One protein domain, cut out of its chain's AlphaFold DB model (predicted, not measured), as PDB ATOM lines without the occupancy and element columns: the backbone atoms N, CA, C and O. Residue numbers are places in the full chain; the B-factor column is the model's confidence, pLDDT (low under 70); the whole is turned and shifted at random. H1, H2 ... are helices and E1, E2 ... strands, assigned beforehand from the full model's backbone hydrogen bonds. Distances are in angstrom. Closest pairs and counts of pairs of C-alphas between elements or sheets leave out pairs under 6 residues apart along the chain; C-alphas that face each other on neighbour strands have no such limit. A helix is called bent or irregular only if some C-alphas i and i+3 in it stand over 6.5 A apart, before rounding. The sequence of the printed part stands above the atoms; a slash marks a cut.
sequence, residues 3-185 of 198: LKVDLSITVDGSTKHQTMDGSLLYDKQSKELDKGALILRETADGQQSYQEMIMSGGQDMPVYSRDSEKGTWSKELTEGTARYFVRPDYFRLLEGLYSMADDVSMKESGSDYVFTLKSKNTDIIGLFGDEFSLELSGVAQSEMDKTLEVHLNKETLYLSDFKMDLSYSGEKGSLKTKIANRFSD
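AT A GLANCE: This is residues 3 to 185 of the 198 residues of an uncharacterized protein of Streptococcus sp. DD11 (UniProt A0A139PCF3). One wide, twisted sheet of eleven strands arches over two short helices, H1 and H2, which lie side by side over one face in its hollow, while the other face bears no named helix. It is a two-layer, mostly strand arrangement, compact with a radius of gyration of the C-alphas of 17.9 A and spans of 47 by 42 by 32 A. The printed part has 183 residues, with E1 to E6, H1, E7, E8, H2 and E9 to E11 along the chain. The sheet's order is E6 E5 E4 E3 E2 E1 E11 E10 E9 E8 E7, all antiparallel; E1 to E6 and E9 to E11 are meanders, each strand the antiparallel neighbour of the one before.

HOW THE PARTS SIT: E1, residues 3 to 11, and E11, residues 173 to 184, are antiparallel at 177 degrees, with N 6 and O 180 within hydrogen-bond range at 2.8 A. E2, residues 14 to 26, forms a hairpin with E1, with N 7 and O 18 2.8 A apart. E2 bends by 59 degrees at residue 23, and its neighbour E3, residues 33 to 44, by 60 degrees at residue 36; N 23 and O 37 are 2.8 A apart. E4, residues 47 to 55, and E5, residues 63 to 66, follow, out to edge strand E6, residues 74 to 76. E10, residues 159 to 170, and E9, residues 145 to 153, are inner strands, as is E8, residues 112 to 117; E7, residues 104 to 109, is the other edge strand. H1, residues 90 to 99, and H2, residues 124 to 132, are on the same face and touch at Gly 96 and Leu 127, whose C-alphas are the closest at 5.5 A, with a shallow tilt of 4 degrees, opposite ways. H2 has a height over the sheet of 10.2 A. In H1 every O i to N i+4 pair is within hydrogen-bond range; in H2 2 of 5 are, beside 2 of 6 O i to N i+3 pairs.

IN THESE COORDINATES: E1 begins at C-alpha 3 (-2.237, 10.340, 110.182), and E11 ends at C-alpha 184 (-4.874, 14.075, 105.362). E11 is 37.1 A long, E2 36.5 A, E10 34.5 A and E3 29.0 A. H1 is 14.6 A long. H2 is irregular, with C-alphas 127 and 130 7.7 A apart.

THE WHOLE: The C-alphas of Gln 59 and Glu 171, the two farthest apart, are 53.5 A apart. The printed part has no cut. The links E6 to H1 and H2 to E9 are long. Mean pLDDT of the printed part is 93.9; residues 80 to 81 are under 70.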
ATOM      1  N   LEU A   3      -2.673  11.702 110.487       96.75
ATOM      2  CA  LEU A   3      -2.237  10.340 110.182       96.75
ATOM      3  C   LEU A   3      -3.284   9.361 110.714       96.75
ATOM      4  O   LEU A   3      -3.751   9.521 111.839       96.75
ATOM      5  N   LYS A   4      -3.641   8.356 109.920       97.88
ATOM      6  CA  LYS A   4      -4.397   7.187 110.367       97.88
ATOM      7  C   LYS A   4      -3.736   5.912 109.879       97.88
ATOM      8  O   LYS A   4      -3.366   5.841 108.711       97.88
ATOM      9  N   VAL A   5      -3.632   4.914 110.744       97.81
ATOM     10  CA  VAL A   5      -3.107   3.583 110.424       97.81
ATOM     11  C   VAL A   5      -4.075   2.529 110.926       97.81
ATOM     12  O   VAL A   5      -4.593   2.647 112.033       97.81
ATOM     13  N   ASP A   6      -4.286   1.505 110.113       98.19
ATOM     14  CA  ASP A   6      -4.959   0.259 110.450       98.19
ATOM     15  C   ASP A   6      -4.055  -0.894 109.994       98.19
ATOM     16  O   ASP A   6      -3.733  -1.018 108.810       98.19
ATOM     17  N   LEU A   7      -3.592  -1.694 110.950       97.62
ATOM     18  CA  LEU A   7      -2.724  -2.845 110.753       97.62
ATOM     19  C   LEU A   7      -3.420  -4.083 111.315       97.62
ATOM     20  O   LEU A   7      -3.716  -4.163 112.502       97.62
ATOM     21  N   SER A   8      -3.633  -5.084 110.471       97.38
ATOM     22  CA  SER A   8      -4.136  -6.399 110.869       97.38
ATOM     23  C   SER A   8      -3.123  -7.472 110.502       97.38
ATOM     24  O   SER A   8      -2.733  -7.571 109.341       97.38
ATOM     25  N   ILE A   9      -2.741  -8.310 111.461       96.31
ATOM     26  CA  ILE A   9      -1.856  -9.461 111.267       96.31
ATOM     27  C   ILE A   9      -2.570 -10.708 111.786       96.31
ATOM     28  O   ILE A   9      -3.156 -10.715 112.867       96.31
ATOM     29  N   THR A  10      -2.536 -11.780 111.007       95.69
ATOM     30  CA  THR A  10      -3.023 -13.103 111.394       95.69
ATOM     31  C   THR A  10      -1.953 -14.133 111.079       95.69
ATOM     32  O   THR A  10      -1.545 -14.232 109.922       95.69
ATOM     33  N   VAL A  11      -1.519 -14.894 112.082       94.19
ATOM     34  CA  VAL A  11      -0.536 -15.980 111.948       94.19
ATOM     35  C   VAL A  11      -1.132 -17.233 112.565       94.19
ATOM     36  O   VAL A  11      -1.437 -17.230 113.751       94.19
ATOM     37  N   ASP A  12      -1.354 -18.272 111.763       92.75
ATOM     38  CA  ASP A  12      -1.889 -19.566 112.224       92.75
ATOM     39  C   ASP A  12      -3.127 -19.465 113.137       92.75
ATOM     40  O   ASP A  12      -3.329 -20.246 114.064       92.75
ATOM     41  N   GLY A  13      -3.988 -18.485 112.850       90.12
ATOM     42  CA  GLY A  13      -5.217 -18.217 113.597       90.12
ATOM     43  C   GLY A  13      -5.075 -17.241 114.769       90.12
ATOM     44  O   GLY A  13      -6.090 -16.681 115.174       90.12
ATOM     45  N   SER A  14      -3.862 -16.964 115.259       93.81
ATOM     46  CA  SER A  14      -3.608 -15.861 116.196       93.81
ATOM     47  C   SER A  14      -3.751 -14.527 115.480       93.81
ATOM     48  O   SER A  14      -3.267 -14.363 114.357       93.81
ATOM     49  N   THR A  15      -4.423 -13.568 116.115       95.12
ATOM     50  CA  THR A  15      -4.781 -12.293 115.478       95.12
ATOM     51  C   THR A  15      -4.313 -11.108 116.300       95.12
ATOM     52  O   THR A  15      -4.544 -11.032 117.506       95.12
ATOM     53  N   LYS A  16      -3.710 -10.143 115.610       96.62
ATOM     54  CA  LYS A  16      -3.363  -8.827 116.131       96.62
ATOM     55  C   LYS A  16      -3.970  -7.764 115.226       96.62
ATOM     56  O   LYS A  16      -3.772  -7.785 114.015       96.62
ATOM     57  N   HIS A  17      -4.690  -6.826 115.819       97.81
ATOM     58  CA  HIS A  17      -5.206  -5.630 115.165       97.81
ATOM     59  C   HIS A  17      -4.668  -4.401 115.883       97.81
ATOM     60  O   HIS A  17      -4.668  -4.361 117.109       97.81
ATOM     61  N   GLN A  18      -4.197  -3.412 115.140       97.69
ATOM     62  CA  GLN A  18      -3.652  -2.178 115.678       97.69
ATOM     63  C   GLN A  18      -4.164  -0.997 114.860       97.69
ATOM     64  O   GLN A  18      -4.150  -1.029 113.631       97.69
ATOM     65  N   THR A  19      -4.591   0.060 115.543       98.25
ATOM     66  CA  THR A  19      -4.919   1.340 114.926       98.25
ATOM     67  C   THR A  19      -4.104   2.459 115.546       98.25
ATOM     68  O   THR A  19      -3.828   2.458 116.746       98.25
ATOM     69  N   MET A  20      -3.724   3.430 114.722       98.25
ATOM     70  CA  MET A  20      -3.076   4.653 115.175       98.25
ATOM     71  C   MET A  20      -3.777   5.856 114.560       98.25
ATOM     72  O   MET A  20      -3.904   5.940 113.342       98.25
ATOM     73  N   ASP A  21      -4.181   6.809 115.391       98.19
ATOM     74  CA  ASP A  21      -4.626   8.132 114.960       98.19
ATOM     75  C   ASP A  21      -3.591   9.165 115.404       98.19
ATOM     76  O   ASP A  21      -3.138   9.156 116.547       98.19
ATOM     77  N   GLY A  22      -3.219  10.068 114.504       96.88
ATOM     78  CA  GLY A  22      -2.115  10.985 114.727       96.88
ATOM     79  C   GLY A  22      -2.341  12.385 114.182       96.88
ATOM     80  O   GLY A  22      -3.025  12.600 113.181       96.88
ATOM     81  N   SER A  23      -1.716  13.355 114.838       97.25
ATOM     82  CA  SER A  23      -1.503  14.714 114.341       97.25
ATOM     83  C   SER A  23      -0.008  14.967 114.323       97.25
ATOM     84  O   SER A  23       0.633  14.813 115.353       97.25
ATOM     85  N   LEU A  24       0.539  15.331 113.171       95.62
ATOM     86  CA  LEU A  24       1.975  15.491 112.965       95.62
ATOM     87  C   LEU A  24       2.272  16.868 112.371       95.62
ATOM     88  O   LEU A  24       1.614  17.301 111.411       95.62
ATOM     89  N   LEU A  25       3.272  17.531 112.942       93.88
ATOM     90  CA  LEU A  25       3.837  18.797 112.500       93.88
ATOM     91  C   LEU A  25       5.314  18.566 112.192       93.88
ATOM     92  O   LEU A  25       6.108  18.292 113.088       93.88
ATOM     93  N   TYR A  26       5.657  18.656 110.914       90.38
ATOM     94  CA  TYR A  26       7.033  18.557 110.445       90.38
ATOM     95  C   TYR A  26       7.615  19.956 110.271       90.38
ATOM     96  O   TYR A  26       6.917  20.859 109.792       90.38
ATOM     97  N   ASP A  27       8.891  20.121 110.605       86.56
ATOM     98  CA  ASP A  27       9.620  21.335 110.271       86.56
ATOM     99  C   ASP A  27       9.719  21.484 108.746       86.56
ATOM    100  O   ASP A  27      10.035  20.546 108.006       86.56
ATOM    101  N   LYS A  28       9.431  22.694 108.260       76.94
ATOM    102  CA  LYS A  28       9.330  22.968 106.821       76.94
ATOM    103  C   LYS A  28      10.677  22.886 106.105       76.94
ATOM    104  O   LYS A  28      10.683  22.705 104.889       76.94
ATOM    105  N   GLN A  29      11.791  23.075 106.815       82.25
ATOM    106  CA  GLN A  29      13.126  23.109 106.222       82.25
ATOM    107  C   GLN A  29      13.815  21.749 106.317       82.25
ATOM    108  O   GLN A  29      14.286  21.236 105.302       82.25
ATOM    109  N   SER A  30      13.862  21.157 107.510       84.00
ATOM    110  CA  SER A  30      14.554  19.893 107.758       84.00
ATOM    111  C   SER A  30      13.738  18.672 107.338       84.00
ATOM    112  O   SER A  30      14.325  17.618 107.104       84.00
ATOM    113  N   LYS A  31      12.408  18.810 107.205       83.94
ATOM    114  CA  LYS A  31      11.457  17.693 107.035       83.94
ATOM    115  C   LYS A  31      11.475  16.708 108.208       83.94
ATOM    116  O   LYS A  31      11.003  15.583 108.072       83.94
ATOM    117  N   GLU A  32      12.007  17.118 109.352       88.56
ATOM    118  CA  GLU A  32      12.005  16.327 110.578       88.56
ATOM    119  C   GLU A  32      10.717  16.583 111.363       88.56
ATOM    120  O   GLU A  32      10.096  17.641 111.239       88.56
ATOM    121  N   LEU A  33      10.288  15.598 112.151       91.88
ATOM    122  CA  LEU A  33       9.111  15.740 112.994       91.88
ATOM    123  C   LEU A  33       9.421  16.715 114.142       91.88
ATOM    124  O   LEU A  33      10.275  16.430 114.977       91.88
ATOM    125  N   ASP A  34       8.720  17.847 114.181       92.00
ATOM    126  CA  ASP A  34       8.878  18.877 115.216       92.00
ATOM    127  C   ASP A  34       7.921  18.631 116.388       92.00
ATOM    128  O   ASP A  34       8.310  18.684 117.553       92.00
ATOM    129  N   LYS A  35       6.663  18.286 116.085       94.69
ATOM    130  CA  LYS A  35       5.660  17.918 117.092       94.69
ATOM    131  C   LYS A  35       4.749  16.812 116.600       94.69
ATOM    132  O   LYS A  35       4.440  16.714 115.410       94.69
ATOM    133  N   GLY A  36       4.214  16.036 117.530       96.12
ATOM    134  CA  GLY A  36       3.206  15.040 117.211       96.12
ATOM    135  C   GLY A  36       2.347  14.651 118.402       96.12
ATOM    136  O   GLY A  36       2.780  14.711 119.543       96.12
ATOM    137  N   ALA A  37       1.118  14.247 118.125       97.25
ATOM    138  CA  ALA A  37       0.218  13.641 119.095       97.25
ATOM    139  C   ALA A  37      -0.343  12.369 118.472       97.25
ATOM    140  O   ALA A  37      -0.862  12.427 117.354       97.25
ATOM    141  N   LEU A  38      -0.209  11.240 119.160       97.81
ATOM    142  CA  LEU A  38      -0.544   9.914 118.655       97.81
ATOM    143  C   LEU A  38      -1.405   9.177 119.672       97.81
ATOM    144  O   LEU A  38      -1.123   9.219 120.865       97.81
ATOM    145  N   ILE A  39      -2.409   8.456 119.189       98.19
ATOM    146  CA  ILE A  39      -3.173   7.494 119.974       98.19
ATOM    147  C   ILE A  39      -3.073   6.148 119.273       98.19
ATOM    148  O   ILE A  39      -3.552   5.999 118.149       98.19
ATOM    149  N   LEU A  40      -2.475   5.181 119.955       97.88
ATOM    150  CA  LEU A  40      -2.345   3.795 119.546       97.88
ATOM    151  C   LEU A  40      -3.368   2.949 120.304       97.88
ATOM    152  O   LEU A  40      -3.495   3.045 121.527       97.88
ATOM    153  N   ARG A  41      -4.086   2.097 119.581       98.19
ATOM    154  CA  ARG A  41      -4.939   1.059 120.158       98.19
ATOM    155  C   ARG A  41      -4.578  -0.265 119.528       98.19
ATOM    156  O   ARG A  41      -4.438  -0.352 118.314       98.19
ATOM    157  N   GLU A  42      -4.456  -1.298 120.340       97.44
ATOM    158  CA  GLU A  42      -4.148  -2.638 119.862       97.44
ATOM    159  C   GLU A  42      -5.082  -3.654 120.510       97.44
ATOM    160  O   GLU A  42      -5.511  -3.507 121.650       97.44
ATOM    161  N   THR A  43      -5.448  -4.674 119.742       97.44
ATOM    162  CA  THR A  43      -6.127  -5.874 120.209       97.44
ATOM    163  C   THR A  43      -5.344  -7.081 119.714       97.44
ATOM    164  O   THR A  43      -5.272  -7.311 118.510       97.44
ATOM    165  N   ALA A  44      -4.766  -7.854 120.627       95.56
ATOM    166  CA  ALA A  44      -4.037  -9.080 120.323       95.56
ATOM    167  C   ALA A  44      -4.661 -10.237 121.104       95.56
ATOM    168  O   ALA A  44      -4.751 -10.176 122.328       95.56
ATOM    169  N   ASP A  45      -5.158 -11.251 120.394       89.88
ATOM    170  CA  ASP A  45      -5.782 -12.449 120.977       89.88
ATOM    171  C   ASP A  45      -6.813 -12.140 122.090       89.88
ATOM    172  O   ASP A  45      -6.892 -12.797 123.129       89.88
ATOM    173  N   GLY A  46      -7.620 -11.095 121.867       89.50
ATOM    174  CA  GLY A  46      -8.671 -10.635 122.780       89.50
ATOM    175  C   GLY A  46      -8.212  -9.686 123.894       89.50
ATOM    176  O   GLY A  46      -9.059  -9.134 124.597       89.50
ATOM    177  N   GLN A  47      -6.909  -9.447 124.049       94.69
ATOM    178  CA  GLN A  47      -6.368  -8.455 124.978       94.69
ATOM    179  C   GLN A  47      -6.256  -7.094 124.305       94.69
ATOM    180  O   GLN A  47      -5.724  -6.992 123.205       94.69
ATOM    181  N   GLN A  48      -6.742  -6.051 124.977       96.62
ATOM    182  CA  GLN A  48      -6.682  -4.680 124.482       96.62
ATOM    183  C   GLN A  48      -5.568  -3.900 125.176       96.62
ATOM    184  O   GLN A  48      -5.407  -3.999 126.393       96.62
ATOM    185  N   SER A  49      -4.849  -3.081 124.415       97.19
ATOM    186  CA  SER A  49      -3.920  -2.087 124.941       97.19
ATOM    187  C   SER A  49      -4.159  -0.721 124.303       97.19
ATOM    188  O   SER A  49      -4.754  -0.584 123.228       97.19
ATOM    189  N   TYR A  50      -3.730   0.302 125.028       98.00
ATOM    190  CA  TYR A  50      -3.863   1.698 124.663       98.00
ATOM    191  C   TYR A  50      -2.554   2.396 124.989       98.00
ATOM    192  O   TYR A  50      -1.974   2.148 126.043       98.00
ATOM    193  N   GLN A  51      -2.135   3.300 124.117       97.69
ATOM    194  CA  GLN A  51      -1.061   4.229 124.409       97.69
ATOM    195  C   GLN A  51      -1.381   5.567 123.759       97.69
ATOM    196  O   GLN A  51      -1.761   5.629 122.593       97.69
ATOM    197  N   GLU A  52      -1.203   6.649 124.499       98.06
ATOM    198  CA  GLU A  52      -1.207   7.995 123.943       98.06
ATOM    199  C   GLU A  52       0.156   8.630 124.150       98.06
ATOM    200  O   GLU A  52       0.774   8.442 125.198       98.06
ATOM    201  N   MET A  53       0.618   9.366 123.144       97.25
ATOM    202  CA  MET A  53       1.905  10.044 123.150       97.25
ATOM    203  C   MET A  53       1.758  11.481 122.665       97.25
ATOM    204  O   MET A  53       1.092  11.736 121.661       97.25
ATOM    205  N   ILE A  54       2.435  12.407 123.339       96.94
ATOM    206  CA  ILE A  54       2.579  13.801 122.926       96.94
ATOM    207  C   ILE A  54       4.068  14.143 122.865       96.94
ATOM    208  O   ILE A  54       4.777  14.134 123.867       96.94
ATOM    209  N   MET A  55       4.517  14.491 121.668       95.62
ATOM    210  CA  MET A  55       5.807  15.088 121.351       95.62
ATOM    211  C   MET A  55       5.566  16.591 121.192       95.62
ATOM    212  O   MET A  55       5.110  17.040 120.139       95.62
ATOM    213  N   SER A  56       5.769  17.367 122.257       93.31
ATOM    214  CA  SER A  56       5.364  18.783 122.286       93.31
ATOM    215  C   SER A  56       6.353  19.742 121.617       93.31
ATOM    216  O   SER A  56       6.051  20.931 121.488       93.31
ATOM    217  N   GLY A  57       7.528  19.252 121.212       90.50
ATOM    218  CA  GLY A  57       8.628  20.095 120.747       90.50
ATOM    219  C   GLY A  57       9.316  20.844 121.890       90.50
ATOM    220  O   GLY A  57       8.929  20.741 123.059       90.50
ATOM    221  N   GLY A  58      10.341  21.617 121.531       86.75
ATOM    222  CA  GLY A  58      11.137  22.414 122.465       86.75
ATOM    223  C   GLY A  58      12.450  21.754 122.896       86.75
ATOM    224  O   GLY A  58      12.859  20.719 122.372       86.75
ATOM    225  N   GLN A  59      13.135  22.405 123.840       85.69
ATOM    226  CA  GLN A  59      14.421  21.943 124.365       85.69
ATOM    227  C   GLN A  59      14.280  20.562 125.026       85.69
ATOM    228  O   GLN A  59      13.271  20.288 125.676       85.69
ATOM    229  N   ASP A  60      15.288  19.704 124.848       87.19
ATOM    230  CA  ASP A  60      15.362  18.338 125.393       87.19
ATOM    231  C   ASP A  60      14.246  17.391 124.904       87.19
ATOM    232  O   ASP A  60      14.068  16.299 125.446       87.19
ATOM    233  N   MET A  61      13.500  17.822 123.875       90.94
ATOM    234  CA  MET A  61      12.518  17.043 123.117       90.94
ATOM    235  C   MET A  61      11.669  16.122 124.006       90.94
ATOM    236  O   MET A  61      11.786  14.899 123.917       90.94
ATOM    237  N   PRO A  62      10.824  16.677 124.891       93.81
ATOM    238  CA  PRO A  62      10.054  15.874 125.828       93.81
ATOM    239  C   PRO A  62       9.034  14.987 125.104       93.81
ATOM    240  O   PRO A  62       8.369  15.427 124.162       93.81
ATOM    241  N   VAL A  63       8.873  13.758 125.584       95.56
ATOM    242  CA  VAL A  63       7.797  12.848 125.190       95.56
ATOM    243  C   VAL A  63       6.936  12.589 126.412       95.56
ATOM    244  O   VAL A  63       7.424  12.141 127.449       95.56
ATOM    245  N   TYR A  64       5.650  12.883 126.295       96.62
ATOM    246  CA  TYR A  64       4.662  12.557 127.312       96.62
ATOM    247  C   TYR A  64       3.900  11.323 126.870       96.62
ATOM    248  O   TYR A  64       3.452  11.283 125.725       96.62
ATOM    249  N   SER A  65       3.722  10.338 127.747       97.25
ATOM    250  CA  SER A  65       2.933   9.151 127.417       97.25
ATOM    251  C   SER A  65       2.004   8.713 128.543       97.25
ATOM    252  O   SER A  65       2.197   9.052 129.711       97.25
ATOM    253  N   ARG A  66       0.945   7.989 128.184       97.75
ATOM    254  CA  ARG A  66       0.043   7.332 129.135       97.75
ATOM    255  C   ARG A  66      -0.583   6.092 128.515       97.75
ATOM    256  O   ARG A  66      -0.935   6.095 127.338       97.75
ATOM    257  N   ASP A  67      -0.814   5.079 129.343       97.44
ATOM    258  CA  ASP A  67      -1.356   3.785 128.901       97.44
ATOM    259  C   ASP A  67      -2.877   3.658 129.120       97.44
ATOM    260  O   ASP A  67      -3.475   2.597 128.956       97.44
ATOM    261  N   SER A  68      -3.545   4.755 129.494       95.94
ATOM    262  CA  SER A  68      -5.010   4.836 129.521       95.94
ATOM    263  C   SER A  68      -5.505   6.272 129.335       95.94
ATOM    264  O   SER A  68      -4.846   7.221 129.754       95.94
ATOM    265  N   GLU A  69      -6.712   6.442 128.782       94.06
ATOM    266  CA  GLU A  69      -7.320   7.760 128.494       94.06
ATOM    267  C   GLU A  69      -7.494   8.660 129.735       94.06
ATOM    268  O   GLU A  69      -7.633   9.878 129.623       94.06
ATOM    269  N   LYS A  70      -7.500   8.069 130.936       93.56
ATOM    270  CA  LYS A  70      -7.594   8.778 132.227       93.56
ATOM    271  C   LYS A  70      -6.354   8.579 133.103       93.56
ATOM    272  O   LYS A  70      -6.390   8.900 134.287       93.56
ATOM    273  N   GLY A  71      -5.296   8.003 132.539       93.69
ATOM    274  CA  GLY A  71      -4.040   7.763 133.232       93.69
ATOM    275  C   GLY A  71      -3.246   9.046 133.433       93.69
ATOM    276  O   GLY A  71      -3.459  10.048 132.745       93.69
ATOM    277  N   THR A  72      -2.311   8.990 134.376       96.06
ATOM    278  CA  THR A  72      -1.326  10.048 134.597       96.06
ATOM    279  C   THR A  72      -0.298  10.045 133.473       96.06
ATOM    280  O   THR A  72       0.156   8.981 133.055       96.06
ATOM    281  N   TRP A  73       0.092  11.233 133.023       97.62
ATOM    282  CA  TRP A  73       1.182  11.396 132.072       97.62
ATOM    283  C   TRP A  73       2.527  11.065 132.716       97.62
ATOM    284  O   TRP A  73       2.882  11.602 133.767       97.62
ATOM    285  N   SER A  74       3.291  10.201 132.062       96.81
ATOM    286  CA  SER A  74       4.733  10.114 132.245       96.81
ATOM    287  C   SER A  74       5.409  11.179 131.375       96.81
ATOM    288  O   SER A  74       4.817  11.691 130.421       96.81
ATOM    289  N   LYS A  75       6.649  11.532 131.716       96.00
ATOM    290  CA  LYS A  75       7.487  12.418 130.908       96.00
ATOM    291  C   LYS A  75       8.867  11.803 130.774       96.00
ATOM    292  O   LYS A  75       9.536  11.561 131.777       96.00
ATOM    293  N   GLU A  76       9.301  11.641 129.538       93.25
ATOM    294  CA  GLU A  76      10.656  11.254 129.178       93.25
ATOM    295  C   GLU A  76      11.327  12.425 128.458       93.25
ATOM    296  O   GLU A  76      10.693  13.147 127.685       93.25
ATOM    297  N   LEU A  77      12.600  12.663 128.765       89.06
ATOM    298  CA  LEU A  77      13.425  13.645 128.069       89.06
ATOM    299  C   LEU A  77      14.371  12.901 127.142       89.06
ATOM    300  O   LEU A  77      14.934  11.875 127.524       89.06
ATOM    301  N   THR A  78      14.569  13.446 125.949       77.50
ATOM    302  CA  THR A  78      15.485  12.867 124.976       77.50
ATOM    303  C   THR A  78      16.749  13.720 124.953       77.50
ATOM    304  O   THR A  78      16.751  14.834 124.436       77.50
ATOM    305  N   GLU A  79      17.825  13.232 125.573       72.94
ATOM    306  CA  GLU A  79      19.088  13.974 125.654       72.94
ATOM    307  C   GLU A  79      19.838  13.991 124.304       72.94
ATOM    308  O   GLU A  79      19.867  13.006 123.561       72.94
ATOM    309  N   GLY A  80      20.518  15.102 124.004       68.94
ATOM    310  CA  GLY A  80      21.502  15.187 122.919       68.94
ATOM    311  C   GLY A  80      20.918  15.412 121.519       68.94
ATOM    312  O   GLY A  80      20.152  16.342 121.298       68.94
ATOM    313  N   THR A  81      21.352  14.607 120.541       65.06
ATOM    314  CA  THR A  81      20.991  14.731 119.110       65.06
ATOM    315  C   THR A  81      19.769  13.898 118.720       65.06
ATOM    316  O   THR A  81      19.603  13.555 117.546       65.06
ATOM    317  N   ALA A  82      18.972  13.478 119.701       76.81
ATOM    318  CA  ALA A  82      17.779  12.690 119.448       76.81
ATOM    319  C   ALA A  82      16.765  13.483 118.613       76.81
ATOM    320  O   ALA A  82      16.796  14.710 118.574       76.81
ATOM    321  N   ARG A  83      15.892  12.765 117.905       83.44
ATOM    322  CA  ARG A  83      14.833  13.335 117.067       83.44
ATOM    323  C   ARG A  83      13.548  12.583 117.336       83.44
ATOM    324  O   ARG A  83      13.588  11.379 117.598       83.44
ATOM    325  N   TYR A  84      12.421  13.269 117.214       91.31
ATOM    326  CA  TYR A  84      11.139  12.588 117.196       91.31
ATOM    327  C   TYR A  84      11.028  11.737 115.935       91.31
ATOM    328  O   TYR A  84      11.421  12.152 114.843       91.31
ATOM    329  N   PHE A  85      10.474  10.541 116.092       87.00
ATOM    330  CA  PHE A  85      10.168   9.647 114.988       87.00
ATOM    331  C   PHE A  85       8.802   9.009 115.220       87.00
ATOM    332  O   PHE A  85       8.408   8.724 116.350       87.00
ATOM    333  N   VAL A  86       8.076   8.785 114.132       92.75
ATOM    334  CA  VAL A  86       6.799   8.075 114.110       92.75
ATOM    335  C   VAL A  86       6.895   6.984 113.058       92.75
ATOM    336  O   VAL A  86       7.548   7.176 112.036       92.75
ATOM    337  N   ARG A  87       6.274   5.835 113.319       93.38
ATOM    338  CA  ARG A  87       6.183   4.737 112.357       93.38
ATOM    339  C   ARG A  87       4.717   4.456 112.028       93.38
ATOM    340  O   ARG A  87       3.933   4.274 112.962       93.38
ATOM    341  N   PRO A  88       4.332   4.439 110.743       94.88
ATOM    342  CA  PRO A  88       5.175   4.721 109.577       94.88
ATOM    343  C   PRO A  88       5.498   6.217 109.438       94.88
ATOM    344  O   PRO A  88       4.658   7.070 109.745       94.88
ATOM    345  N   ASP A  89       6.689   6.533 108.933       93.50
ATOM    346  CA  ASP A  89       7.076   7.894 108.571       93.50
ATOM    347  C   ASP A  89       6.643   8.234 107.136       93.50
ATOM    348  O   ASP A  89       6.856   7.477 106.187       93.50
ATOM    349  N   TYR A  90       6.042   9.412 106.967       94.56
ATOM    350  CA  TYR A  90       5.521   9.864 105.677       94.56
ATOM    351  C   TYR A  90       6.595   9.941 104.583       94.56
ATOM    352  O   TYR A  90       6.366   9.499 103.454       94.56
ATOM    353  N   PHE A  91       7.761  10.512 104.894       92.88
ATOM    354  CA  PHE A  91       8.814  10.714 103.906       92.88
ATOM    355  C   PHE A  91       9.511   9.405 103.564       92.88
ATOM    356  O   PHE A  91       9.816   9.185 102.395       92.88
ATOM    357  N   ARG A  92       9.666   8.495 104.528       93.50
ATOM    358  CA  ARG A  92      10.200   7.154 104.257       93.50
ATOM    359  C   ARG A  92       9.283   6.311 103.377       93.50
ATOM    360  O   ARG A  92       9.769   5.644 102.467       93.50
ATOM    361  N   LEU A  93       7.961   6.387 103.566       95.75
ATOM    362  CA  LEU A  93       7.014   5.743 102.646       95.75
ATOM    363  C   LEU A  93       7.126   6.311 101.221       95.75
ATOM    364  O   LEU A  93       7.076   5.554 100.249       95.75
ATOM    365  N   LEU A  94       7.302   7.629 101.081       94.69
ATOM    366  CA  LEU A  94       7.535   8.262  99.779       94.69
ATOM    367  C   LEU A  94       8.865   7.834  99.149       94.69
ATOM    368  O   LEU A  94       8.897   7.536  97.958       94.69
ATOM    369  N   GLU A  95       9.948   7.789  99.922       94.25
ATOM    370  CA  GLU A  95      11.259   7.317  99.458       94.25
ATOM    371  C   GLU A  95      11.189   5.868  98.974       94.25
ATOM    372  O   GLU A  95      11.656   5.563  97.872       94.25
ATOM    373  N   GLY A  96      10.523   4.998  99.741       95.31
ATOM    374  CA  GLY A  96      10.241   3.625  99.339       95.31
ATOM    375  C   GLY A  96       9.484   3.576  98.015       95.31
ATOM    376  O   GLY A  96       9.943   2.922  97.082       95.31
ATOM    377  N   LEU A  97       8.398   4.343  97.860       95.06
ATOM    378  CA  LEU A  97       7.654   4.410  96.597       95.06
ATOM    379  C   LEU A  97       8.525   4.895  95.426       95.06
ATOM    380  O   LEU A  97       8.458   4.321  94.338       95.06
ATOM    381  N   TYR A  98       9.345   5.932  95.621       93.06
ATOM    382  CA  TYR A  98      10.209   6.458  94.560       93.06
ATOM    383  C   TYR A  98      11.260   5.452  94.096       93.06
ATOM    384  O   TYR A  98      11.593   5.424  92.911       93.06
ATOM    385  N   SER A  99      11.738   4.589  94.994       95.06
ATOM    386  CA  SER A  99      12.657   3.507  94.634       95.06
ATOM    387  C   SER A  99      12.008   2.423  93.756       95.06
ATOM    388  O   SER A  99      12.713   1.682  93.078       95.06
ATOM    389  N   MET A 100      10.672   2.367  93.703       94.12
ATOM    390  CA  MET A 100       9.906   1.338  92.994       94.12
ATOM    391  C   MET A 100       9.487   1.725  91.572       94.12
ATOM    392  O   MET A 100       8.601   1.080  91.011       94.12
ATOM    393  N   ALA A 101      10.060   2.772  90.969       90.62
ATOM    394  CA  ALA A 101       9.606   3.297  89.673       90.62
ATOM    395  C   ALA A 101       9.445   2.212  88.578       90.62
ATOM    396  O   ALA A 101       8.467   2.218  87.819       90.62
ATOM    397  N   ASP A 102      10.348   1.230  88.543       92.38
ATOM    398  CA  ASP A 102      10.302   0.123  87.583       92.38
ATOM    399  C   ASP A 102       9.356  -1.016  87.997       92.38
ATOM    400  O   ASP A 102       8.835  -1.724  87.130       92.38
ATOM    401  N   ASP A 103       9.040  -1.126  89.286       95.19
ATOM    402  CA  ASP A 103       8.225  -2.179  89.899       95.19
ATOM    403  C   ASP A 103       6.732  -1.841  90.001       95.19
ATOM    404  O   ASP A 103       5.903  -2.740  90.169       95.19
ATOM    405  N   VAL A 104       6.356  -0.567  89.857       96.62
ATOM    406  CA  VAL A 104       4.954  -0.123  89.903       96.62
ATOM    407  C   VAL A 104       4.427   0.302  88.541       96.62
ATOM    408  O   VAL A 104       5.131   0.837  87.687       96.62
ATOM    409  N   SER A 105       3.142   0.060  88.336       96.69
ATOM    410  CA  SER A 105       2.329   0.642  87.275       96.69
ATOM    411  C   SER A 105       1.554   1.815  87.854       96.69
ATOM    412  O   SER A 105       1.168   1.775  89.020       96.69
ATOM    413  N   MET A 106       1.334   2.852  87.052       96.62
ATOM    414  CA  MET A 106       0.579   4.033  87.451       96.62
ATOM    415  C   MET A 106      -0.638   4.179  86.546       96.62
ATOM    416  O   MET A 106      -0.537   4.038  85.325       96.62
ATOM    417  N   LYS A 107      -1.788   4.456  87.155       97.38
ATOM    418  CA  LYS A 107      -3.011   4.843  86.455       97.38
ATOM    419  C   LYS A 107      -3.593   6.096  87.085       97.38
ATOM    420  O   LYS A 107      -3.459   6.336  88.281       97.38
ATOM    421  N   GLU A 108      -4.313   6.857  86.284       97.62
ATOM    422  CA  GLU A 108      -5.120   7.961  86.776       97.62
ATOM    423  C   GLU A 108      -6.502   7.467  87.211       97.62
ATOM    424  O   GLU A 108      -7.165   6.736  86.476       97.62
ATOM    425  N   SER A 109      -6.963   7.887  88.389       96.00
ATOM    426  CA  SER A 109      -8.298   7.559  88.892       96.00
ATOM    427  C   SER A 109      -8.852   8.717  89.713       96.00
ATOM    428  O   SER A 109      -8.354   9.012  90.793       96.00
ATOM    429  N   GLY A 110      -9.887   9.390  89.203       95.62
ATOM    430  CA  GLY A 110     -10.455  10.565  89.868       95.62
ATOM    431  C   GLY A 110      -9.398  11.650  90.107       95.62
ATOM    432  O   GLY A 110      -8.721  12.076  89.164       95.62
ATOM    433  N   SER A 111      -9.259  12.069  91.365       95.94
ATOM    434  CA  SER A 111      -8.299  13.077  91.828       95.94
ATOM    435  C   SER A 111      -6.885  12.552  92.055       95.94
ATOM    436  O   SER A 111      -6.028  13.348  92.430       95.94
ATOM    437  N   ASP A 112      -6.622  11.261  91.826       97.81
ATOM    438  CA  ASP A 112      -5.392  10.616  92.289       97.81
ATOM    439  C   ASP A 112      -4.643   9.882  91.164       97.81
ATOM    440  O   ASP A 112      -5.226   9.358  90.204       97.81
ATOM    441  N   TYR A 113      -3.321   9.853  91.291       97.94
ATOM    442  CA  TYR A 113      -2.456   8.862  90.668       97.94
ATOM    443  C   TYR A 113      -2.426   7.626  91.565       97.94
ATOM    444  O   TYR A 113      -2.079   7.721  92.741       97.94
ATOM    445  N   VAL A 114      -2.780   6.472  91.008       98.19
ATOM    446  CA  VAL A 114      -2.828   5.194  91.726       98.19
ATOM    447  C   VAL A 114      -1.701   4.304  91.230       98.19
ATOM    448  O   VAL A 114      -1.655   3.960  90.045       98.19
ATOM    449  N   PHE A 115      -0.814   3.920  92.142       98.00
ATOM    450  CA  PHE A 115       0.330   3.054  91.891       98.00
ATOM    451  C   PHE A 115       0.049   1.643  92.403       98.00
ATOM    452  O   PHE A 115      -0.347   1.473  93.555       98.00
ATOM    453  N   THR A 116       0.268   0.635  91.559       97.81
ATOM    454  CA  THR A 116       0.103  -0.786  91.907       97.81
ATOM    455  C   THR A 116       1.260  -1.629  91.390       97.81
ATOM    456  O   THR A 116       1.803  -1.325  90.327       97.81
ATOM    457  N   LEU A 117       1.617  -2.712  92.089       96.69
ATOM    458  CA  LEU A 117       2.709  -3.608  91.671       96.69
ATOM    459  C   LEU A 117       2.505  -4.137  90.244       96.69
ATOM    460  O   LEU A 117       1.415  -4.577  89.881       96.69
ATOM    461  N   LYS A 118       3.580  -4.149  89.449       94.69
ATOM    462  CA  LYS A 118       3.647  -4.848  88.154       94.69
ATOM    463  C   LYS A 118       3.893  -6.345  88.325       94.69
ATOM    464  O   LYS A 118       3.504  -7.133  87.469       94.69
ATOM    465  N   SER A 119       4.592  -6.728  89.393       89.06
ATOM    466  CA  SER A 119       5.082  -8.086  89.606       89.06
ATOM    467  C   SER A 119       4.980  -8.497  91.067       89.06
ATOM    468  O   SER A 119       5.195  -7.700  91.976       89.06
ATOM    469  N   LYS A 120       4.734  -9.788  91.295       84.88
ATOM    470  CA  LYS A 120       4.800 -10.395  92.628       84.88
ATOM    471  C   LYS A 120       6.230 -10.566  93.148       84.88
ATOM    472  O   LYS A 120       6.409 -10.949  94.294       84.88
ATOM    473  N   ASN A 121       7.260 -10.334  92.336       88.75
ATOM    474  CA  ASN A 121       8.649 -10.523  92.770       88.75
ATOM    475  C   ASN A 121       9.221  -9.312  93.518       88.75
ATOM    476  O   ASN A 121      10.278  -9.437  94.123       88.75
ATOM    477  N   THR A 122       8.522  -8.177  93.514       92.00
ATOM    478  CA  THR A 122       8.952  -6.957  94.199       92.00
ATOM    479  C   THR A 122       9.067  -7.168  95.713       92.00
ATOM    480  O   THR A 122       8.191  -7.781  96.338       92.00
ATOM    481  N   ASP A 123      10.158  -6.673  96.292       92.19
ATOM    482  CA  ASP A 123      10.501  -6.806  97.709       92.19
ATOM    483  C   ASP A 123       9.847  -5.700  98.554       92.19
ATOM    484  O   ASP A 123      10.474  -4.716  98.931       92.19
ATOM    485  N   ILE A 124       8.548  -5.833  98.830       94.56
ATOM    486  CA  ILE A 124       7.804  -4.803  99.572       94.56
ATOM    487  C   ILE A 124       8.047  -4.843 101.086       94.56
ATOM    488  O   ILE A 124       7.914  -3.806 101.731       94.56
ATOM    489  N   ILE A 125       8.447  -5.986 101.663       94.25
ATOM    490  CA  ILE A 125       8.871  -6.027 103.075       94.25
ATOM    491  C   ILE A 125      10.240  -5.373 103.248       94.25
ATOM    492  O   ILE A 125      10.416  -4.622 104.197       94.25
ATOM    493  N   GLY A 126      11.188  -5.585 102.335       93.38
ATOM    494  CA  GLY A 126      12.485  -4.911 102.392       93.38
ATOM    495  C   GLY A 126      12.370  -3.393 102.234       93.38
ATOM    496  O   GLY A 126      13.168  -2.655 102.801       93.38
ATOM    497  N   LEU A 127      11.353  -2.921 101.504       95.12
ATOM    498  CA  LEU A 127      11.108  -1.494 101.283       95.12
ATOM    499  C   LEU A 127      10.304  -0.815 102.397       95.12
ATOM    500  O   LEU A 127      10.573   0.340 102.717       95.12
ATOM    501  N   PHE A 128       9.304  -1.496 102.965       96.50
ATOM    502  CA  PHE A 128       8.341  -0.872 103.885       96.50
ATOM    503  C   PHE A 128       8.220  -1.565 105.243       96.50
ATOM    504  O   PHE A 128       7.545  -1.042 106.125       96.50
ATOM    505  N   GLY A 129       8.837  -2.732 105.436       94.88
ATOM    506  CA  GLY A 129       8.692  -3.542 106.647       94.88
ATOM    507  C   GLY A 129       9.070  -2.779 107.913       94.88
ATOM    508  O   GLY A 129       8.291  -2.761 108.865       94.88
ATOM    509  N   ASP A 130      10.184  -2.046 107.884       95.06
ATOM    510  CA  ASP A 130      10.655  -1.230 109.009       95.06
ATOM    511  C   ASP A 130       9.626  -0.185 109.468       95.06
ATOM    512  O   ASP A 130       9.458   0.037 110.671       95.06
ATOM    513  N   GLU A 131       8.885   0.409 108.527       95.88
ATOM    514  CA  GLU A 131       7.877   1.443 108.797       95.88
ATOM    515  C   GLU A 131       6.628   0.889 109.494       95.88
ATOM    516  O   GLU A 131       5.885   1.636 110.128       95.88
ATOM    517  N   PHE A 132       6.425  -0.427 109.442       94.31
ATOM    518  CA  PHE A 132       5.325  -1.122 110.111       94.31
ATOM    519  C   PHE A 132       5.810  -2.122 111.170       94.31
ATOM    520  O   PHE A 132       5.008  -2.885 111.703       94.31
ATOM    521  N   SER A 133       7.109  -2.106 111.498       91.50
ATOM    522  CA  SER A 133       7.760  -3.088 112.378       91.50
ATOM    523  C   SER A 133       7.468  -4.540 111.969       91.50
ATOM    524  O   SER A 133       7.170  -5.390 112.807       91.50
ATOM    525  N   LEU A 134       7.514  -4.810 110.663       91.69
ATOM    526  CA  LEU A 134       7.279  -6.125 110.081       91.69
ATOM    527  C   LEU A 134       8.592  -6.790 109.691       91.69
ATOM    528  O   LEU A 134       9.374  -6.246 108.916       91.69
ATOM    529  N   GLU A 135       8.758  -8.024 110.151       90.69
ATOM    530  CA  GLU A 135       9.818  -8.928 109.728       90.69
ATOM    531  C   GLU A 135       9.183 -10.238 109.249       90.69
ATOM    532  O   GLU A 135       8.247 -10.754 109.865       90.69
ATOM    533  N   LEU A 136       9.677 -10.774 108.133       90.56
ATOM    534  CA  LEU A 136       9.211 -12.042 107.580       90.56
ATOM    535  C   LEU A 136      10.275 -13.121 107.774       90.56
ATOM    536  O   LEU A 136      11.412 -12.969 107.335       90.56
ATOM    537  N   SER A 137       9.876 -14.248 108.359       90.50
ATOM    538  CA  SER A 137      10.721 -15.433 108.503       90.50
ATOM    539  C   SER A 137       9.968 -16.707 108.099       90.50
ATOM    540  O   SER A 137       8.744 -16.720 107.982       90.50
ATOM    541  N   GLY A 138      10.703 -17.785 107.805       90.19
ATOM    542  CA  GLY A 138      10.149 -19.102 107.441       90.19
ATOM    543  C   GLY A 138       9.685 -19.250 105.982       90.19
ATOM    544  O   GLY A 138       9.860 -20.317 105.386       90.19
ATOM    545  N   VAL A 139       9.170 -18.186 105.367       91.19
ATOM    546  CA  VAL A 139       8.731 -18.147 103.958       91.19
ATOM    547  C   VAL A 139       9.446 -17.040 103.188       91.19
ATOM    548  O   VAL A 139       9.730 -15.976 103.736       91.19
ATOM    549  N   ALA A 140       9.738 -17.274 101.909       90.75
ATOM    550  CA  ALA A 140      10.243 -16.224 101.035       90.75
ATOM    551  C   ALA A 140       9.084 -15.364 100.515       90.75
ATOM    552  O   ALA A 140       8.018 -15.870 100.171       90.75
ATOM    553  N   GLN A 141       9.308 -14.059 100.350       91.25
ATOM    554  CA  GLN A 141       8.289 -13.155  99.800       91.25
ATOM    555  C   GLN A 141       7.830 -13.524  98.384       91.25
ATOM    556  O   GLN A 141       6.743 -13.126  97.974       91.25
ATOM    557  N   SER A 142       8.641 -14.248  97.610       91.38
ATOM    558  CA  SER A 142       8.258 -14.766  96.289       91.38
ATOM    559  C   SER A 142       7.204 -15.878  96.357       91.38
ATOM    560  O   SER A 142       6.554 -16.166  95.351       91.38
ATOM    561  N   GLU A 143       7.053 -16.514  97.522       92.69
ATOM    562  CA  GLU A 143       6.038 -17.535  97.811       92.69
ATOM    563  C   GLU A 143       4.711 -16.914  98.283       92.69
ATOM    564  O   GLU A 143       3.739 -17.638  98.480       92.69
ATOM    565  N   MET A 144       4.660 -15.592  98.478       93.69
ATOM    566  CA  MET A 144       3.496 -14.885  99.008       93.69
ATOM    567  C   MET A 144       2.685 -14.201  97.910       93.69
ATOM    568  O   MET A 144       3.238 -13.659  96.947       93.69
ATOM    569  N   ASP A 145       1.375 -14.134  98.125       95.38
ATOM    570  CA  ASP A 145       0.518 -13.179  97.435       95.38
ATOM    571  C   ASP A 145       0.705 -11.802  98.070       95.38
ATOM    572  O   ASP A 145       0.719 -11.657  99.296       95.38
ATOM    573  N   LYS A 146       0.889 -10.791  97.222       95.25
ATOM    574  CA  LYS A 146       1.273  -9.445  97.640       95.25
ATOM    575  C   LYS A 146       0.542  -8.408  96.814       95.25
ATOM    576  O   LYS A 146       0.511  -8.504  95.586       95.25
ATOM    577  N   THR A 147       0.008  -7.394  97.477       97.06
ATOM    578  CA  THR A 147      -0.545  -6.216  96.817       97.06
ATOM    579  C   THR A 147       0.019  -4.957  97.457       97.06
ATOM    580  O   THR A 147       0.282  -4.899  98.657       97.06
ATOM    581  N   LEU A 148       0.216  -3.947  96.620       97.94
ATOM    582  CA  LEU A 148       0.520  -2.587  97.029       97.94
ATOM    583  C   LEU A 148      -0.405  -1.679  96.228       97.94
ATOM    584  O   LEU A 148      -0.506  -1.836  95.009       97.94
ATOM    585  N   GLU A 149      -1.069  -0.756  96.907       97.94
ATOM    586  CA  GLU A 149      -1.879   0.290  96.296       97.94
ATOM    587  C   GLU A 149      -1.567   1.617  96.987       97.94
ATOM    588  O   GLU A 149      -1.842   1.791  98.173       97.94
ATOM    589  N   VAL A 150      -0.986   2.553  96.240       98.12
ATOM    590  CA  VAL A 150      -0.570   3.860  96.760       98.12
ATOM    591  C   VAL A 150      -1.236   4.972  95.962       98.12
ATOM    592  O   VAL A 150      -1.270   4.915  94.735       98.12
ATOM    593  N   HIS A 151      -1.778   5.974  96.650       98.19
ATOM    594  CA  HIS A 151      -2.525   7.080  96.055       98.19
ATOM    595  C   HIS A 151      -1.794   8.392  96.293       98.19
ATOM    596  O   HIS A 151      -1.519   8.756  97.437       98.19
ATOM    597  N   LEU A 152      -1.487   9.105  95.212       97.75
ATOM    598  CA  LEU A 152      -0.959  10.465  95.256       97.75
ATOM    599  C   LEU A 152      -1.994  11.412  94.668       97.75
ATOM    600  O   LEU A 152      -2.415  11.242  93.524       97.75
ATOM    601  N   ASN A 153      -2.358  12.445  95.416       96.69
ATOM    602  CA  ASN A 153      -3.281  13.458  94.930       96.69
ATOM    603  C   ASN A 153      -2.682  14.212  93.731       96.69
ATOM    604  O   ASN A 153      -1.558  14.694  93.805       96.69
ATOM    605  N   LYS A 154      -3.422  14.361  92.630       96.31
ATOM    606  CA  LYS A 154      -2.907  14.967  91.386       96.31
ATOM    607  C   LYS A 154      -2.565  16.449  91.513       96.31
ATOM    608  O   LYS A 154      -1.664  16.920  90.829       96.31
ATOM    609  N   GLU A 155      -3.290  17.185  92.351       95.69
ATOM    610  CA  GLU A 155      -3.104  18.634  92.493       95.69
ATOM    611  C   GLU A 155      -1.914  18.964  93.393       95.69
ATOM    612  O   GLU A 155      -1.116  19.848  93.092       95.69
ATOM    613  N   THR A 156      -1.796  18.250  94.511       94.88
ATOM    614  CA  THR A 156      -0.792  18.524  95.549       94.88
ATOM    615  C   THR A 156       0.421  17.606  95.483       94.88
ATOM    616  O   THR A 156       1.451  17.917  96.077       94.88
ATOM    617  N   LEU A 157       0.304  16.475  94.782       93.81
ATOM    618  CA  LEU A 157       1.265  15.367  94.748       93.81
ATOM    619  C   LEU A 157       1.537  14.730  96.116       93.81
ATOM    620  O   LEU A 157       2.487  13.964  96.267       93.81
ATOM    621  N   TYR A 158       0.701  15.013  97.115       95.50
ATOM    622  CA  TYR A 158       0.818  14.400  98.429       95.50
ATOM    623  C   TYR A 158       0.322  12.959  98.408       95.50
ATOM    624  O   TYR A 158      -0.726  12.660  97.829       95.50
ATOM    625  N   LEU A 159       1.058  12.086  99.093       96.38
ATOM    626  CA  LEU A 159       0.634  10.721  99.376       96.38
ATOM    627  C   LEU A 159      -0.596  10.777 100.289       96.38
ATOM    628  O   LEU A 159      -0.509  11.272 101.409       96.38
ATOM    629  N   SER A 160      -1.746  10.311  99.810       96.19
ATOM    630  CA  SER A 160      -2.999  10.328 100.571       96.19
ATOM    631  C   SER A 160      -3.292   8.988 101.226       96.19
ATOM    632  O   SER A 160      -3.731   8.957 102.373       96.19
ATOM    633  N   ASP A 161      -3.034   7.887 100.522       97.56
ATOM    634  CA  ASP A 161      -3.350   6.542 100.986       97.56
ATOM    635  C   ASP A 161      -2.235   5.572 100.585       97.56
ATOM    636  O   ASP A 161      -1.743   5.590  99.457       97.56
ATOM    637  N   PHE A 162      -1.860   4.698 101.511       98.38
ATOM    638  CA  PHE A 162      -0.916   3.607 101.303       98.38
ATOM    639  C   PHE A 162      -1.560   2.323 101.811       98.38
ATOM    640  O   PHE A 162      -1.955   2.244 102.974       98.38
ATOM    641  N   LYS A 163      -1.680   1.313 100.952       98.25
ATOM    642  CA  LYS A 163      -2.218   0.005 101.324       98.25
ATOM    643  C   LYS A 163      -1.267  -1.095 100.904       98.25
ATOM    644  O   LYS A 163      -0.832  -1.117  99.754       98.25
ATOM    645  N   MET A 164      -1.003  -2.019 101.814       97.69
ATOM    646  CA  MET A 164      -0.176  -3.189 101.564       97.69
ATOM    647  C   MET A 164      -0.851  -4.419 102.158       97.69
ATOM    648  O   MET A 164      -1.083  -4.462 103.365       97.69
ATOM    649  N   ASP A 165      -1.115  -5.425 101.324       97.25
ATOM    650  CA  ASP A 165      -1.581  -6.729 101.790       97.25
ATOM    651  C   ASP A 165      -0.553  -7.810 101.451       97.25
ATOM    652  O   ASP A 165       0.036  -7.835 100.367       97.25
ATOM    653  N   LEU A 166      -0.375  -8.736 102.389       96.19
ATOM    654  CA  LEU A 166       0.484  -9.905 102.259       96.19
ATOM    655  C   LEU A 166      -0.316 -11.127 102.683       96.19
ATOM    656  O   LEU A 166      -0.944 -11.114 103.744       96.19
ATOM    657  N   SER A 167      -0.265 -12.207 101.916       96.38
ATOM    658  CA  SER A 167      -0.836 -13.475 102.356       96.38
ATOM    659  C   SER A 167      -0.034 -14.681 101.906       96.38
ATOM    660  O   SER A 167       0.493 -14.731 100.798       96.38
ATOM    661  N   TYR A 168       0.016 -15.673 102.783       96.38
ATOM    662  CA  TYR A 168       0.591 -16.984 102.544       96.38
ATOM    663  C   TYR A 168      -0.307 -18.044 103.177       96.38
ATOM    664  O   TYR A 168      -0.845 -17.848 104.268       96.38
ATOM    665  N   SER A 169      -0.456 -19.174 102.497       95.62
ATOM    666  CA  SER A 169      -1.093 -20.370 103.035       95.62
ATOM    667  C   SER A 169      -0.432 -21.586 102.397       95.62
ATOM    668  O   SER A 169      -0.470 -21.737 101.176       95.62
ATOM    669  N   GLY A 170       0.212 -22.423 103.206       94.56
ATOM    670  CA  GLY A 170       0.952 -23.585 102.724       94.56
ATOM    671  C   GLY A 170       1.448 -24.482 103.854       94.56
ATOM    672  O   GLY A 170       1.003 -24.383 104.993       94.56
ATOM    673  N   GLU A 171       2.392 -25.370 103.541       92.50
ATOM    674  CA  GLU A 171       2.920 -26.352 104.503       92.50
ATOM    675  C   GLU A 171       3.616 -25.711 105.711       92.50
ATOM    676  O   GLU A 171       3.679 -26.315 106.778       92.50
ATOM    677  N   LYS A 172       4.123 -24.482 105.558       92.56
ATOM    678  CA  LYS A 172       4.807 -23.739 106.625       92.56
ATOM    679  C   LYS A 172       3.858 -22.912 107.501       92.56
ATOM    680  O   LYS A 172       4.333 -22.111 108.297       92.56
ATOM    681  N   GLY A 173       2.547 -23.085 107.330       94.75
ATOM    682  CA  GLY A 173       1.510 -22.362 108.059       94.75
ATOM    683  C   GLY A 173       0.773 -21.344 107.193       94.75
ATOM    684  O   GLY A 173       0.723 -21.433 105.963       94.75
ATOM    685  N   SER A 174       0.171 -20.368 107.856       95.31
ATOM    686  CA  SER A 174      -0.648 -19.329 107.251       95.31
ATOM    687  C   SER A 174      -0.328 -17.962 107.842       95.31
ATOM    688  O   SER A 174      -0.208 -17.791 109.054       95.31
ATOM    689  N   LEU A 175      -0.211 -16.973 106.963       95.75
ATOM    690  CA  LEU A 175       0.040 -15.582 107.312       95.75
ATOM    691  C   LEU A 175      -0.892 -14.701 106.493       95.75
ATOM    692  O   LEU A 175      -1.035 -14.883 105.283       95.75
ATOM    693  N   LYS A 176      -1.491 -13.706 107.134       96.81
ATOM    694  CA  LYS A 176      -2.211 -12.631 106.462       96.81
ATOM    695  C   LYS A 176      -1.909 -11.314 107.149       96.81
ATOM    696  O   LYS A 176      -2.189 -11.164 108.330       96.81
ATOM    697  N   THR A 177      -1.376 -10.365 106.398       97.12
ATOM    698  CA  THR A 177      -1.144  -8.993 106.845       97.12
ATOM    699  C   THR A 177      -1.947  -8.053 105.966       97.12
ATOM    700  O   THR A 177      -1.989  -8.230 104.750       97.12
ATOM    701  N   LYS A 178      -2.593  -7.071 106.584       98.19
ATOM    702  CA  LYS A 178      -3.250  -5.959 105.907       98.19
ATOM    703  C   LYS A 178      -2.829  -4.669 106.561       98.19
ATOM    704  O   LYS A 178      -2.916  -4.549 107.781       98.19
ATOM    705  N   ILE A 179      -2.416  -3.718 105.745       98.25
ATOM    706  CA  ILE A 179      -1.995  -2.401 106.188       98.25
ATOM    707  C   ILE A 179      -2.757  -1.380 105.374       98.25
ATOM    708  O   ILE A 179      -2.739  -1.426 104.146       98.25
ATOM    709  N   ALA A 180      -3.389  -0.439 106.057       98.25
ATOM    710  CA  ALA A 180      -3.943   0.754 105.456       98.25
ATOM    711  C   ALA A 180      -3.456   1.968 106.238       98.25
ATOM    712  O   ALA A 180      -3.676   2.092 107.439       98.25
ATOM    713  N   ASN A 181      -2.800   2.879 105.542       97.19
ATOM    714  CA  ASN A 181      -2.397   4.169 106.057       97.19
ATOM    715  C   ASN A 181      -3.090   5.263 105.241       97.19
ATOM    716  O   ASN A 181      -3.195   5.161 104.017       97.19
ATOM    717  N   ARG A 182      -3.567   6.299 105.930       97.81
ATOM    718  CA  ARG A 182      -4.121   7.500 105.321       97.81
ATOM    719  C   ARG A 182      -3.501   8.743 105.928       97.81
ATOM    720  O   ARG A 182      -3.517   8.936 107.146       97.81
ATOM    721  N   PHE A 183      -3.091   9.648 105.056       96.94
ATOM    722  CA  PHE A 183      -2.639  10.976 105.412       96.94
ATOM    723  C   PHE A 183      -3.607  12.032 104.879       96.94
ATOM    724  O   PHE A 183      -4.161  11.930 103.784       96.94
ATOM    725  N   SER A 184      -3.876  13.053 105.687       95.75
ATOM    726  CA  SER A 184      -4.874  14.075 105.362       95.75
ATOM    727  C   SER A 184      -4.610  15.389 106.092       95.75
ATOM    728  O   SER A 184      -3.651  15.515 106.856       95.75
ATOM    729  N   ASP A 185      -5.455  16.394 105.841       94.06
ATOM    730  CA  ASP A 185      -5.399  17.705 106.501       94.06
ATOM    731  C   ASP A 185      -3.993  18.326 106.497       94.06
ATOM    732  O   ASP A 185      -3.445  18.803 107.501       94.06
TER     733      ASP A 185